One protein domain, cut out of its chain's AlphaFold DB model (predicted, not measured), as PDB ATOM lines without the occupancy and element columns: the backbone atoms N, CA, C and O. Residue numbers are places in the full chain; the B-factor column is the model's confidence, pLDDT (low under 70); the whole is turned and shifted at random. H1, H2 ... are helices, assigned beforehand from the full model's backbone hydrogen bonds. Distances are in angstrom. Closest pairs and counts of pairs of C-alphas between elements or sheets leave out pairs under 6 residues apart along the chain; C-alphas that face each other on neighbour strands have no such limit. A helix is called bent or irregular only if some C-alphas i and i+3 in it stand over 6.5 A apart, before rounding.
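What this domain is: This is residues 4 to 72 and 111 to 146 of the 146 residues of a protein of Klebsiella oxytoca KONIH1 (UniProt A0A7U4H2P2). The long helix H2 lies in the middle, with H1 packed on one side of it and the first arm of the bent helix H4 running beside it on the opposite side. The second arm, H4b, turns away and folds back through a tight link into the small helix H5, which packs on the last residues of H2, while H3 crosses H4b. A long stretch without a named element, residues 18 to 31, runs back from H1 to the beginning of H2. The printed part has 105 residues, with five named helices in the order H1, H2, H3, H4, H5 and no named strand; the class is all helix and the packing mostly crossed. It is compact, with a radius of gyration of the C-alphas of 13.6 A, and rounded, spanning 40 by 30 by 23 A.

Where its parts are: H1 is residues 9 to 17, 12.1 A long, with C-alpha 9 at (159.192, 125.562, 206.311). H2 is residues 32 to 52, 30.8 A long, beginning with C-alpha 32 at (161.997, 114.691, 221.321); it is irregular, with C-alphas 33 and 36 7.6 A apart. H3 is residues 60 to 69, 14.1 A long. H4, residues 111 to 133, was assigned as one helix by its hydrogen bonds but is bent, with C-alphas 120 and 123 7.5 A apart. Its arms are H4a, residues 111 to 120, 14.2 A long, and H4b, residues 123 to 133, 15.6 A long. H5 is residues 139 to 144, 9.0 A long, ending with C-alpha 144 at (137.574, 126.694, 197.753).

How they stand to each other: H2 and H4, the latter taken whole, are the hub, each touching three other helices. With residues 41 to 48 alone H2 touches H1, at a steep tilt of 52 degrees, the same way; the closest C-alphas are those of Pro 9 and Phe 41, 5.3 A apart. With residues 35 to 43 alone it touches H4a, at a shallow tilt of 28 degrees, the same way; the closest C-alphas, of Gly 39 and Gly 113, are 3.5 A apart. With residues 50 to 52 alone it touches H5, about perpendicular at 87 degrees, and the closest C-alphas, of Lys 51 and Met 142, are 4.8 A apart. H2 and H3 are close but not clearly touching, with the closest C-alphas, of Phe 46 and Phe 62, 7.9 A apart. The arms H4a and H4b are only just about perpendicular, at 71 degrees. H4b touches H3, about perpendicular at 76 degrees; their closest C-alphas, of Leu 66 and Met 125, are 6.2 A apart. H4b and H5 touch as a helical hairpin, opposite ways at a steep tilt of 42 degrees; their closest C-alphas, of Leu 128 and Leu 141, are 6.9 A apart. H1 is apart from H3, H4a, H4b and H5. Every O i to N i+4 pair is within hydrogen-bond range in H1, H3, H4a, H4b and H5, and 14 of 17 are in H2.

The domain as a whole: The two C-alphas farthest apart, of Ser 33 and His 135, are 40.7 A apart. Residues 73 to 110 are not printed, and C-alphas 72 and 111 are 19.7 A apart across this cut, which lies in the link from H3 to H4. Of the links that are printed whole, H1 to H2 is long, with 14 residues. The mean pLDDT of the printed part is 95.2, and residue 146, the chain's last, is under 70.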
ATOM      1  N   GLN A   4     167.205 123.690 211.986       97.00
ATOM      2  CA  GLN A   4     167.335 124.914 211.186       97.00
ATOM      3  C   GLN A   4     166.410 124.895 209.963       97.00
ATOM      4  O   GLN A   4     165.760 125.897 209.661       97.00
ATOM      5  N   ALA A   5     166.321 123.758 209.273       96.25
ATOM      6  CA  ALA A   5     165.399 123.563 208.162       96.25
ATOM      7  C   ALA A   5     163.941 123.689 208.629       96.25
ATOM      8  O   ALA A   5     163.144 124.369 207.984       96.25
ATOM      9  N   CYS A   6     163.601 123.102 209.781       97.75
ATOM     10  CA  CYS A   6     162.236 123.155 210.312       97.75
ATOM     11  C   CYS A   6     161.793 124.567 210.728       97.75
ATOM     12  O   CYS A   6     160.602 124.850 210.723       97.75
ATOM     13  N   GLN A   7     162.731 125.469 211.031       97.88
ATOM     14  CA  GLN A   7     162.441 126.880 211.322       97.88
ATOM     15  C   GLN A   7     162.105 127.714 210.076       97.88
ATOM     16  O   GLN A   7     161.752 128.885 210.209       97.88
ATOM     17  N   ARG A   8     162.263 127.163 208.864       97.94
ATOM     18  CA  ARG A   8     162.008 127.866 207.595       97.94
ATOM     19  C   ARG A   8     161.172 127.005 206.636       97.94
ATOM     20  O   ARG A   8     161.637 126.726 205.524       97.94
ATOM     21  N   PRO A   9     159.975 126.550 207.050       97.88
ATOM     22  CA  PRO A   9     159.192 125.562 206.311       97.88
ATOM     23  C   PRO A   9     158.862 125.997 204.883       97.88
ATOM     24  O   PRO A   9     159.044 125.210 203.954       97.88
ATOM     25  N   GLU A  10     158.449 127.249 204.685       97.25
ATOM     26  CA  GLU A  10     158.044 127.772 203.377       97.25
ATOM     27  C   GLU A  10     159.227 127.774 202.414       97.25
ATOM     28  O   GLU A  10     159.133 127.300 201.284       97.25
ATOM     29  N   ARG A  11     160.391 128.240 202.887       96.94
ATOM     30  CA  ARG A  11     161.618 128.253 202.085       96.94
ATOM     31  C   ARG A  11     162.034 126.840 201.690       96.94
ATOM     32  O   ARG A  11     162.350 126.622 200.525       96.94
ATOM     33  N   VAL A  12     162.049 125.903 202.640       95.94
ATOM     34  CA  VAL A  12     162.416 124.504 202.369       95.94
ATOM     35  C   VAL A  12     161.472 123.902 201.334       95.94
ATOM     36  O   VAL A  12     161.929 123.305 200.360       95.94
ATOM     37  N   TYR A  13     160.167 124.083 201.521       97.25
ATOM     38  CA  TYR A  13     159.170 123.525 200.624       97.25
ATOM     39  C   TYR A  13     159.267 124.109 199.212       97.25
ATOM     40  O   TYR A  13     159.405 123.343 198.259       97.25
ATOM     41  N   HIS A  14     159.293 125.437 199.070       95.69
ATOM     42  CA  HIS A  14     159.390 126.088 197.760       95.69
ATOM     43  C   HIS A  14     160.692 125.760 197.028       95.69
ATOM     44  O   HIS A  14     160.690 125.597 195.810       95.69
ATOM     45  N   GLN A  15     161.813 125.623 197.745       94.62
ATOM     46  CA  GLN A  15     163.068 125.205 197.119       94.62
ATOM     47  C   GLN A  15     162.965 123.803 196.518       94.62
ATOM     48  O   GLN A  15     163.507 123.577 195.439       94.62
ATOM     49  N   LEU A  16     162.288 122.874 197.197       93.31
ATOM     50  CA  LEU A  16     162.102 121.508 196.709       93.31
ATOM     51  C   LEU A  16     161.067 121.444 195.577       93.31
ATOM     52  O   LEU A  16     161.303 120.757 194.585       93.31
ATOM     53  N   SER A  17     159.955 122.176 195.683       93.38
ATOM     54  CA  SER A  17     158.913 122.183 194.648       93.38
ATOM     55  C   SER A  17     159.372 122.861 193.352       93.38
ATOM     56  O   SER A  17     159.050 122.383 192.264       93.38
ATOM     57  N   ALA A  18     160.204 123.906 193.437       91.50
ATOM     58  CA  ALA A  18     160.751 124.602 192.270       91.50
ATOM     59  C   ALA A  18     161.733 123.754 191.439       91.50
ATOM     60  O   ALA A  18     161.964 124.052 190.270       91.50
ATOM     61  N   GLN A  19     162.293 122.682 192.005       88.06
ATOM     62  CA  GLN A  19     163.233 121.787 191.315       88.06
ATOM     63  C   GLN A  19     162.535 120.732 190.437       88.06
ATOM     64  O   GLN A  19     163.168 119.773 190.001       88.06
ATOM     65  N   GLY A  20     161.228 120.877 190.188       85.06
ATOM     66  CA  GLY A  20     160.451 119.924 189.393       85.06
ATOM     67  C   GLY A  20     160.209 118.591 190.106       85.06
ATOM     68  O   GLY A  20     159.911 117.590 189.455       85.06
ATOM     69  N   ALA A  21     160.346 118.556 191.435       90.56
ATOM     70  CA  ALA A  21     160.051 117.366 192.215       90.56
ATOM     71  C   ALA A  21     158.577 116.972 192.039       90.56
ATOM     72  O   ALA A  21     157.685 117.801 192.184       90.56
ATOM     73  N   VAL A  22     158.322 115.692 191.775       93.56
ATOM     74  CA  VAL A  22     156.962 115.114 191.748       93.56
ATOM     75  C   VAL A  22     156.604 114.430 193.068       93.56
ATOM     76  O   VAL A  22     155.444 114.122 193.328       93.56
ATOM     77  N   ALA A  23     157.601 114.198 193.923       96.94
ATOM     78  CA  ALA A  23     157.422 113.650 195.255       96.94
ATOM     79  C   ALA A  23     158.458 114.229 196.223       96.94
ATOM     80  O   ALA A  23     159.637 114.333 195.888       96.94
ATOM     81  N   ILE A  24     158.026 114.570 197.437       97.31
ATOM     82  CA  ILE A  24     158.885 115.134 198.483       97.31
ATOM     83  C   ILE A  24     158.679 114.358 199.781       97.31
ATOM     84  O   ILE A  24     157.581 114.317 200.335       97.31
ATOM     85  N   LYS A  25     159.756 113.763 200.303       96.50
ATOM     86  CA  LYS A  25     159.755 113.064 201.593       96.50
ATOM     87  C   LYS A  25     160.537 113.860 202.632       96.50
ATOM     88  O   LYS A  25     161.745 114.037 202.506       96.50
ATOM     89  N   PHE A  26     159.863 114.249 203.709       96.62
ATOM     90  CA  PHE A  26     160.510 114.860 204.865       96.62
ATOM     91  C   PHE A  26     160.881 113.792 205.893       96.62
ATOM     92  O   PHE A  26     160.019 113.079 206.402       96.62
ATOM     93  N   ILE A  27     162.175 113.681 206.191       95.75
ATOM     94  CA  ILE A  27     162.702 112.787 207.228       95.75
ATOM     95  C   ILE A  27     163.193 113.664 208.382       95.75
ATOM     96  O   ILE A  27     164.123 114.445 208.156       95.75
ATOM     97  N   PRO A  28     162.592 113.603 209.580       96.50
ATOM     98  CA  PRO A  28     163.034 114.410 210.708       96.50
ATOM     99  C   PRO A  28     164.360 113.880 211.268       96.50
ATOM    100  O   PRO A  28     164.512 112.685 211.506       96.50
ATOM    101  N   LEU A  29     165.310 114.788 211.471       96.25
ATOM    102  CA  LEU A  29     166.544 114.581 212.226       96.25
ATOM    103  C   LEU A  29     166.475 115.525 213.428       96.25
ATOM    104  O   LEU A  29     167.069 116.601 213.431       96.25
ATOM    105  N   LEU A  30     165.626 115.156 214.380       96.75
ATOM    106  CA  LEU A  30     165.160 116.002 215.472       96.75
ATOM    107  C   LEU A  30     165.148 115.212 216.779       96.75
ATOM    108  O   LEU A  30     164.995 113.990 216.768       96.75
ATOM    109  N   GLN A  31     165.287 115.923 217.891       96.38
ATOM    110  CA  GLN A  31     165.176 115.364 219.235       96.38
ATOM    111  C   GLN A  31     163.718 115.395 219.718       96.38
ATOM    112  O   GLN A  31     162.909 116.149 219.175       96.38
ATOM    113  N   PRO A  32     163.353 114.637 220.770       96.69
ATOM    114  CA  PRO A  32     161.997 114.691 221.321       96.69
ATOM    115  C   PRO A  32     161.551 116.103 221.738       96.69
ATOM    116  O   PRO A  32     160.393 116.473 221.566       96.69
ATOM    117  N   SER A  33     162.483 116.939 222.211       97.25
ATOM    118  CA  SER A  33     162.226 118.346 222.557       97.25
ATOM    119  C   SER A  33     161.868 119.233 221.354       97.25
ATOM    120  O   SER A  33     161.356 120.337 221.537       97.25
ATOM    121  N   ASP A  34     162.092 118.761 220.126       98.25
ATOM    122  CA  ASP A  34     161.732 119.446 218.884       98.25
ATOM    123  C   ASP A  34     160.342 119.039 218.359       98.25
ATOM    124  O   ASP A  34     159.942 119.485 217.282       98.25
ATOM    125  N   ALA A  35     159.587 118.197 219.077       98.06
ATOM    126  CA  ALA A  35     158.304 117.673 218.604       98.06
ATOM    127  C   ALA A  35     157.342 118.782 218.148       98.06
ATOM    128  O   ALA A  35     156.742 118.676 217.080       98.06
ATOM    129  N   ARG A  36     157.242 119.876 218.909       98.44
ATOM    130  CA  ARG A  36     156.410 121.030 218.545       98.44
ATOM    131  C   ARG A  36     156.882 121.717 217.261       98.44
ATOM    132  O   ARG A  36     156.071 121.974 216.378       98.44
ATOM    133  N   LEU A  37     158.192 121.929 217.120       98.69
ATOM    134  CA  LEU A  37     158.785 122.520 215.917       98.69
ATOM    135  C   LEU A  37     158.489 121.674 214.670       98.69
ATOM    136  O   LEU A  37     158.213 122.211 213.601       98.69
ATOM    137  N   TRP A  38     158.520 120.348 214.807       98.69
ATOM    138  CA  TRP A  38     158.140 119.443 213.726       98.69
ATOM    139  C   TRP A  38     156.667 119.592 213.328       98.69
ATOM    140  O   TRP A  38     156.346 119.607 212.140       98.69
ATOM    141  N   GLY A  39     155.770 119.731 214.307       98.69
ATOM    142  CA  GLY A  39     154.351 119.978 214.052       98.69
ATOM    143  C   GLY A  39     154.109 121.300 213.325       98.69
ATOM    144  O   GLY A  39     153.380 121.317 212.331       98.69
ATOM    145  N   ASP A  40     154.772 122.375 213.756       98.81
ATOM    146  CA  ASP A  40     154.711 123.687 213.101       98.81
ATOM    147  C   ASP A  40     155.202 123.605 211.645       98.81
ATOM    148  O   ASP A  40     154.520 124.078 210.732       98.81
ATOM    149  N   PHE A  41     156.328 122.917 211.407       98.81
ATOM    150  CA  PHE A  41     156.855 122.669 210.063       98.81
ATOM    151  C   PHE A  41     155.836 121.945 209.172       98.81
ATOM    152  O   PHE A  41     155.552 122.396 208.062       98.81
ATOM    153  N   LEU A  42     155.252 120.843 209.652       98.81
ATOM    154  CA  LEU A  42     154.272 120.074 208.884       98.81
ATOM    155  C   LEU A  42     153.017 120.885 208.557       98.81
ATOM    156  O   LEU A  42     152.517 120.792 207.436       98.81
ATOM    157  N   CYS A  43     152.513 121.675 209.508       98.81
ATOM    158  CA  CYS A  43     151.345 122.527 209.286       98.81
ATOM    159  C   CYS A  43     151.629 123.588 208.218       98.81
ATOM    160  O   CYS A  43     150.839 123.737 207.287       98.81
ATOM    161  N   ALA A  44     152.772 124.274 208.306       98.62
ATOM    162  CA  ALA A  44     153.164 125.295 207.338       98.62
ATOM    163  C   ALA A  44     153.352 124.713 205.926       98.62
ATOM    164  O   ALA A  44     152.802 125.239 204.959       98.62
ATOM    165  N   VAL A  45     154.045 123.576 205.806       98.56
ATOM    166  CA  VAL A  45     154.214 122.888 204.517       98.56
ATOM    167  C   VAL A  45     152.871 122.427 203.949       98.56
ATOM    168  O   VAL A  45     152.605 122.626 202.764       98.56
ATOM    169  N   PHE A  46     151.999 121.846 204.778       98.56
ATOM    170  CA  PHE A  46     150.670 121.425 204.338       98.56
ATOM    171  C   PHE A  46     149.826 122.609 203.861       98.56
ATOM    172  O   PHE A  46     149.123 122.475 202.863       98.56
ATOM    173  N   ALA A  47     149.904 123.759 204.537       98.00
ATOM    174  CA  ALA A  47     149.155 124.964 204.181       98.00
ATOM    175  C   ALA A  47     149.453 125.449 202.755       98.00
ATOM    176  O   ALA A  47     148.537 125.898 202.065       98.00
ATOM    177  N   ILE A  48     150.714 125.347 202.325       96.88
ATOM    178  CA  ILE A  48     151.137 125.677 200.959       96.88
ATOM    179  C   ILE A  48     150.713 124.554 200.013       96.88
ATOM    180  O   ILE A  48     149.978 124.781 199.052       96.88
ATOM    181  N   TRP A  49     151.111 123.319 200.331       97.19
ATOM    182  CA  TRP A  49     150.874 122.154 199.484       97.19
ATOM    183  C   TRP A  49     149.392 121.980 199.129       97.19
ATOM    184  O   TRP A  49     149.052 121.782 197.966       97.19
ATOM    185  N   VAL A  50     148.492 122.119 200.106       96.38
ATOM    186  CA  VAL A  50     147.051 121.910 199.896       96.38
ATOM    187  C   VAL A  50     146.426 122.954 198.968       96.38
ATOM    188  O   VAL A  50     145.394 122.682 198.362       96.38
ATOM    189  N   LYS A  51     147.034 124.141 198.848       94.50
ATOM    190  CA  LYS A  51     146.550 125.245 198.003       94.50
ATOM    191  C   LYS A  51     147.170 125.242 196.612       94.50
ATOM    192  O   LYS A  51     146.520 125.670 195.657       94.50
ATOM    193  N   GLU A  52     148.414 124.789 196.505       92.88
ATOM    194  CA  GLU A  52     149.234 124.985 195.306       92.88
ATOM    195  C   GLU A  52     149.573 123.686 194.573       92.88
ATOM    196  O   GLU A  52     149.719 123.701 193.353       92.88
ATOM    197  N   ASP A  53     149.678 122.568 195.293       94.44
ATOM    198  CA  ASP A  53     150.432 121.403 194.822       94.44
ATOM    199  C   ASP A  53     149.763 120.046 195.052       94.44
ATOM    200  O   ASP A  53     150.319 119.029 194.632       94.44
ATOM    201  N   ALA A  54     148.589 119.991 195.685       92.88
ATOM    202  CA  ALA A  54     147.936 118.732 196.056       92.88
ATOM    203  C   ALA A  54     147.629 117.796 194.871       92.88
ATOM    204  O   ALA A  54     147.426 116.601 195.061       92.88
ATOM    205  N   ASN A  55     147.611 118.325 193.648       90.62
ATOM    206  CA  ASN A  55     147.425 117.581 192.402       90.62
ATOM    207  C   ASN A  55     148.728 117.309 191.625       90.62
ATOM    208  O   ASN A  55     148.677 116.676 190.572       90.62
ATOM    209  N   ARG A  56     149.870 117.820 192.098       92.88
ATOM    210  CA  ARG A  56     151.155 117.838 191.379       92.88
ATOM    211  C   ARG A  56     152.283 117.150 192.150       92.88
ATOM    212  O   ARG A  56     153.077 116.441 191.540       92.88
ATOM    213  N   ILE A  57     152.382 117.376 193.459       96.19
ATOM    214  CA  ILE A  57     153.463 116.850 194.300       96.19
ATOM    215  C   ILE A  57     152.897 115.866 195.307       96.19
ATOM    216  O   ILE A  57     152.011 116.188 196.095       96.19
ATOM    217  N   VAL A  58     153.485 114.678 195.351       97.06
ATOM    218  CA  VAL A  58     153.187 113.679 196.371       97.06
ATOM    219  C   VAL A  58     154.046 113.924 197.611       97.06
ATOM    220  O   VAL A  58     155.268 113.798 197.572       97.06
ATOM    221  N   VAL A  59     153.409 114.200 198.749       97.75
ATOM    222  CA  VAL A  59     154.071 114.171 200.062       97.75
ATOM    223  C   VAL A  59     153.632 112.893 200.784       97.75
ATOM    224  O   VAL A  59     152.497 112.836 201.262       97.75
ATOM    225  N   PRO A  60     154.488 111.853 200.909       96.25
ATOM    226  CA  PRO A  60     154.070 110.536 201.404       96.25
ATOM    227  C   PRO A  60     153.386 110.547 202.775       96.25
ATOM    228  O   PRO A  60     152.493 109.740 203.020       96.25
ATOM    229  N   LEU A  61     153.774 111.465 203.666       96.56
ATOM    230  CA  LEU A  61     153.122 111.626 204.966       96.56
ATOM    231  C   LEU A  61     151.671 112.112 204.825       96.56
ATOM    232  O   LEU A  61     150.788 111.599 205.510       96.56
ATOM    233  N   PHE A  62     151.411 113.078 203.942       97.44
ATOM    234  CA  PHE A  62     150.065 113.609 203.713       97.44
ATOM    235  C   PHE A  62     149.187 112.572 203.015       97.44
ATOM    236  O   PHE A  62     148.058 112.352 203.442       97.44
ATOM    237  N   GLU A  63     149.745 111.852 202.041       95.56
ATOM    238  CA  GLU A  63     149.100 110.713 201.382       95.56
ATOM    239  C   GLU A  63     148.698 109.613 202.371       95.56
ATOM    240  O   GLU A  63     147.549 109.176 202.391       95.56
ATOM    241  N   ALA A  64     149.626 109.174 203.226       94.56
ATOM    242  CA  ALA A  64     149.338 108.170 204.249       94.56
ATOM    243  C   ALA A  64     148.268 108.662 205.235       94.56
ATOM    244  O   ALA A  64     147.361 107.913 205.596       94.56
ATOM    245  N   THR A  65     148.327 109.943 205.611       96.12
ATOM    246  CA  THR A  65     147.314 110.563 206.469       96.12
ATOM    247  C   THR A  65     145.943 110.535 205.792       96.12
ATOM    248  O   THR A  65     144.965 110.125 206.414       96.12
ATOM    249  N   LEU A  66     145.857 110.906 204.512       96.00
ATOM    250  CA  LEU A  66     144.612 110.917 203.747       96.00
ATOM    251  C   LEU A  66     144.031 109.508 203.551       96.00
ATOM    252  O   LEU A  66     142.828 109.320 203.739       96.00
ATOM    253  N   ARG A  67     144.867 108.501 203.265       94.56
ATOM    254  CA  ARG A  67     144.459 107.080 203.256       94.56
ATOM    255  C   ARG A  67     143.864 106.660 204.596       94.56
ATOM    256  O   ARG A  67     142.783 106.072 204.639       94.56
ATOM    257  N   ALA A  68     144.483 107.069 205.701       94.50
ATOM    258  CA  ALA A  68     143.951 106.788 207.026       94.50
ATOM    259  C   ALA A  68     142.646 107.531 207.340       94.50
ATOM    260  O   ALA A  68     141.766 106.990 208.014       94.50
ATOM    261  N   TRP A  69     142.440 108.730 206.788       95.00
ATOM    262  CA  TRP A  69     141.133 109.398 206.795       95.00
ATOM    263  C   TRP A  69     140.067 108.667 205.973       95.00
ATOM    264  O   TRP A  69     138.890 108.765 206.322       95.00
ATOM    265  N   ARG A  70     140.466 107.910 204.946       94.75
ATOM    266  CA  ARG A  70     139.594 107.047 204.131       94.75
ATOM    267  C   ARG A  70     139.355 105.654 204.729       94.75
ATOM    268  O   ARG A  70     138.586 104.889 204.161       94.75
ATOM    269  N   GLY A  71     139.944 105.352 205.888       92.25
ATOM    270  CA  GLY A  71     139.704 104.113 206.636       92.25
ATOM    271  C   GLY A  71     140.862 103.114 206.621       92.25
ATOM    272  O   GLY A  71     140.765 102.083 207.279       92.25
ATOM    273  N   GLU A  72     141.968 103.410 205.936       91.38
ATOM    274  CA  GLU A  72     143.149 102.543 205.941       91.38
ATOM    275  C   GLU A  72     143.940 102.718 207.248       91.38
ATOM    276  O   GLU A  72     144.510 103.772 207.513       91.38
ATOM    277  N   CYS A 111     155.623 112.702 218.759       96.94
ATOM    278  CA  CYS A 111     154.186 112.467 218.918       96.94
ATOM    279  C   CYS A 111     153.385 113.770 219.032       96.94
ATOM    280  O   CYS A 111     152.361 113.911 218.366       96.94
ATOM    281  N   GLU A 112     153.844 114.741 219.830       97.75
ATOM    282  CA  GLU A 112     153.166 116.039 219.956       97.75
ATOM    283  C   GLU A 112     153.015 116.749 218.604       97.75
ATOM    284  O   GLU A 112     151.904 117.153 218.260       97.75
ATOM    285  N   GLY A 113     154.081 116.809 217.803       98.38
ATOM    286  CA  GLY A 113     154.057 117.443 216.485       98.38
ATOM    287  C   GLY A 113     153.115 116.757 215.505       98.38
ATOM    288  O   GLY A 113     152.346 117.416 214.807       98.38
ATOM    289  N   TYR A 114     153.102 115.422 215.488       98.06
ATOM    290  CA  TYR A 114     152.153 114.680 214.658       98.06
ATOM    291  C   TYR A 114     150.704 114.915 215.097       98.06
ATOM    292  O   TYR A 114     149.846 115.158 214.251       98.06
ATOM    293  N   ARG A 115     150.415 114.900 216.407       98.12
ATOM    294  CA  ARG A 115     149.066 115.196 216.928       98.12
ATOM    295  C   ARG A 115     148.614 116.604 216.549       98.12
ATOM    296  O   ARG A 115     147.471 116.773 216.131       98.12
ATOM    297  N   GLN A 116     149.505 117.589 216.663       98.69
ATOM    298  CA  GLN A 116     149.244 118.959 216.232       98.69
ATOM    299  C   GLN A 116     148.884 119.005 214.745       98.69
ATOM    300  O   GLN A 116     147.831 119.535 214.392       98.69
ATOM    301  N   PHE A 117     149.707 118.394 213.888       98.69
ATOM    302  CA  PHE A 117     149.460 118.338 212.449       98.69
ATOM    303  C   PHE A 117     148.116 117.676 212.113       98.69
ATOM    304  O   PHE A 117     147.335 118.234 211.340       98.69
ATOM    305  N   TYR A 118     147.804 116.519 212.703       98.31
ATOM    306  CA  TYR A 118     146.537 115.828 212.445       98.31
ATOM    307  C   TYR A 118     145.328 116.649 212.885       98.31
ATOM    308  O   TYR A 118     144.332 116.702 212.165       98.31
ATOM    309  N   SER A 119     145.421 117.312 214.039       98.38
ATOM    310  CA  SER A 119     144.361 118.182 214.540       98.38
ATOM    311  C   SER A 119     144.147 119.391 213.631       98.38
ATOM    312  O   SER A 119     143.012 119.691 213.266       98.38
ATOM    313  N   TRP A 120     145.227 120.071 213.247       98.62
ATOM    314  CA  TRP A 120     145.170 121.293 212.448       98.62
ATOM    315  C   TRP A 120     144.739 121.029 210.995       98.62
ATOM    316  O   TRP A 120     143.920 121.764 210.450       98.62
ATOM    317  N   SER A 121     145.216 119.937 210.386       98.44
ATOM    318  CA  SER A 121     144.872 119.559 209.004       98.44
ATOM    319  C   SER A 121     143.508 118.865 208.864       98.44
ATOM    320  O   SER A 121     142.994 118.748 207.751       98.44
ATOM    321  N   ALA A 122     142.884 118.430 209.967       98.12
ATOM    322  CA  ALA A 122     141.622 117.685 209.971       98.12
ATOM    323  C   ALA A 122     140.492 118.263 209.088       98.12
ATOM    324  O   ALA A 122     139.864 117.468 208.383       98.12
ATOM    325  N   PRO A 123     140.174 119.578 209.093       97.44
ATOM    326  CA  PRO A 123     139.128 120.114 208.218       97.44
ATOM    327  C   PRO A 123     139.452 119.918 206.730       97.44
ATOM    328  O   PRO A 123     138.588 119.471 205.981       97.44
ATOM    329  N   TYR A 124     140.700 120.149 206.320       97.62
ATOM    330  CA  TYR A 124     141.150 119.948 204.939       97.62
ATOM    331  C   TYR A 124     141.129 118.470 204.549       97.62
ATOM    332  O   TYR A 124     140.610 118.109 203.497       97.62
ATOM    333  N   MET A 125     141.629 117.600 205.429       97.31
ATOM    334  CA  MET A 125     141.654 116.154 205.205       97.31
ATOM    335  C   MET A 125     140.248 115.564 205.057       97.31
ATOM    336  O   MET A 125     140.053 114.659 204.250       97.31
ATOM    337  N   ARG A 126     139.257 116.083 205.795       96.62
ATOM    338  CA  ARG A 126     137.850 115.681 205.640       96.62
ATOM    339  C   ARG A 126     137.311 116.031 204.255       96.62
ATOM    340  O   ARG A 126     136.722 115.165 203.620       96.62
ATOM    341  N   VAL A 127     137.575 117.243 203.763       96.69
ATOM    342  CA  VAL A 127     137.150 117.645 202.412       96.69
ATOM    343  C   VAL A 127     137.873 116.830 201.340       96.69
ATOM    344  O   VAL A 127     137.221 116.302 200.444       96.69
ATOM    345  N   LEU A 128     139.195 116.651 201.449       96.25
ATOM    346  CA  LEU A 128     139.964 115.811 200.523       96.25
ATOM    347  C   LEU A 128     139.438 114.371 200.484       96.25
ATOM    348  O   LEU A 128     139.264 113.807 199.408       96.25
ATOM    349  N   ARG A 129     139.148 113.784 201.650       96.25
ATOM    350  CA  ARG A 129     138.538 112.453 201.762       96.25
ATOM    351  C   ARG A 129     137.208 112.401 201.012       96.25
ATOM    352  O   ARG A 129     136.989 111.463 200.251       96.25
ATOM    353  N   ASP A 130     136.337 113.383 201.228       96.38
ATOM    354  CA  ASP A 130     134.998 113.403 200.631       96.38
ATOM    355  C   ASP A 130     135.055 113.579 199.111       96.38
ATOM    356  O   ASP A 130     134.327 112.888 198.401       96.38
ATOM    357  N   LEU A 131     135.970 114.414 198.608       95.19
ATOM    358  CA  LEU A 131     136.240 114.543 197.174       95.19
ATOM    359  C   LEU A 131     136.696 113.208 196.579       95.19
ATOM    360  O   LEU A 131     136.082 112.713 195.636       95.19
ATOM    361  N   LEU A 132     137.712 112.569 197.163       92.56
ATOM    362  CA  LEU A 132     138.228 111.301 196.641       92.56
ATOM    363  C   LEU A 132     137.197 110.168 196.703       92.56
ATOM    364  O   LEU A 132     137.130 109.356 195.783       92.56
ATOM    365  N   ASN A 133     136.369 110.122 197.748       93.94
ATOM    366  CA  ASN A 133     135.277 109.152 197.854       93.94
ATOM    367  C   ASN A 133     134.180 109.377 196.800       93.94
ATOM    368  O   ASN A 133     133.477 108.438 196.447       93.94
ATOM    369  N   GLN A 134     134.055 110.600 196.282       95.25
ATOM    370  CA  GLN A 134     133.172 110.952 195.166       95.25
ATOM    371  C   GLN A 134     133.875 110.855 193.800       95.25
ATOM    372  O   GLN A 134     133.320 111.310 192.805       95.25
ATOM    373  N   HIS A 135     135.095 110.303 193.734       93.00
ATOM    374  CA  HIS A 135     135.937 110.279 192.527       93.00
ATOM    375  C   HIS A 135     136.228 111.675 191.941       93.00
ATOM    376  O   HIS A 135     136.441 111.831 190.740       93.00
ATOM    377  N   ARG A 136     136.251 112.694 192.804       93.19
ATOM    378  CA  ARG A 136     136.516 114.095 192.470       93.19
ATOM    379  C   ARG A 136     137.956 114.485 192.775       93.19
ATOM    380  O   ARG A 136     138.615 113.905 193.639       93.19
ATOM    381  N   SER A 137     138.448 115.487 192.051       90.44
ATOM    382  CA  SER A 137     139.845 115.915 192.133       90.44
ATOM    383  C   SER A 137     140.114 116.765 193.385       90.44
ATOM    384  O   SER A 137     139.337 117.680 193.667       90.44
ATOM    385  N   PRO A 138     141.252 116.578 194.087       88.19
ATOM    386  CA  PRO A 138     141.723 117.484 195.144       88.19
ATOM    387  C   PRO A 138     141.803 118.961 194.727       88.19
ATOM    388  O   PRO A 138     141.709 119.848 195.575       88.19
ATOM    389  N   VAL A 139     141.922 119.233 193.421       88.12
ATOM    390  CA  VAL A 139     141.905 120.585 192.840       88.12
ATOM    391  C   VAL A 139     140.652 121.371 193.229       88.12
ATOM    392  O   VAL A 139     140.688 122.595 193.314       88.12
ATOM    393  N   GLU A 140     139.538 120.700 193.500       90.19
ATOM    394  CA  GLU A 140     138.312 121.375 193.919       90.19
ATOM    395  C   GLU A 140     138.451 122.019 195.303       90.19
ATOM    396  O   GLU A 140     137.991 123.142 195.498       90.19
ATOM    397  N   LEU A 141     139.176 121.384 196.234       88.38
ATOM    398  CA  LEU A 141     139.525 122.022 197.505       88.38
ATOM    399  C   LEU A 141     140.417 123.245 197.270       88.38
ATOM    400  O   LEU A 141     140.192 124.280 197.887       88.38
ATOM    401  N   MET A 142     141.389 123.162 196.357       88.19
ATOM    402  CA  MET A 142     142.265 124.298 196.044       88.19
ATOM    403  C   MET A 142     141.460 125.526 195.592       88.19
ATOM    404  O   MET A 142     141.796 126.638 195.978       88.19
ATOM    405  N   HIS A 143     140.381 125.342 194.823       87.44
ATOM    406  CA  HIS A 143     139.498 126.440 194.411       87.44
ATOM    407  C   HIS A 143     138.685 127.036 195.567       87.44
ATOM    408  O   HIS A 143     138.449 128.237 195.567       87.44
ATOM    409  N   LEU A 144     138.290 126.227 196.557       86.81
ATOM    410  CA  LEU A 144     137.574 126.694 197.753       86.81
ATOM    411  C   LEU A 144     138.466 127.470 198.735       86.81
ATOM    412  O   LEU A 144     137.953 128.155 199.615       86.81
ATOM    413  N   LEU A 145     139.789 127.312 198.633       84.69
ATOM    414  CA  LEU A 145     140.774 127.928 199.528       84.69
ATOM    415  C   LEU A 145     141.416 129.206 198.964       84.69
ATOM    416  O   LEU A 145     142.323 129.743 199.610       84.69
ATOM    417  N   ARG A 146     141.000 129.637 197.770       67.19
ATOM    418  CA  ARG A 146     141.466 130.858 197.101       67.19
ATOM    419  C   ARG A 146     140.644 132.074 197.495       67.19
ATOM    420  O   ARG A 146     139.422 131.919 197.694       67.19
TER     421      ARG A 146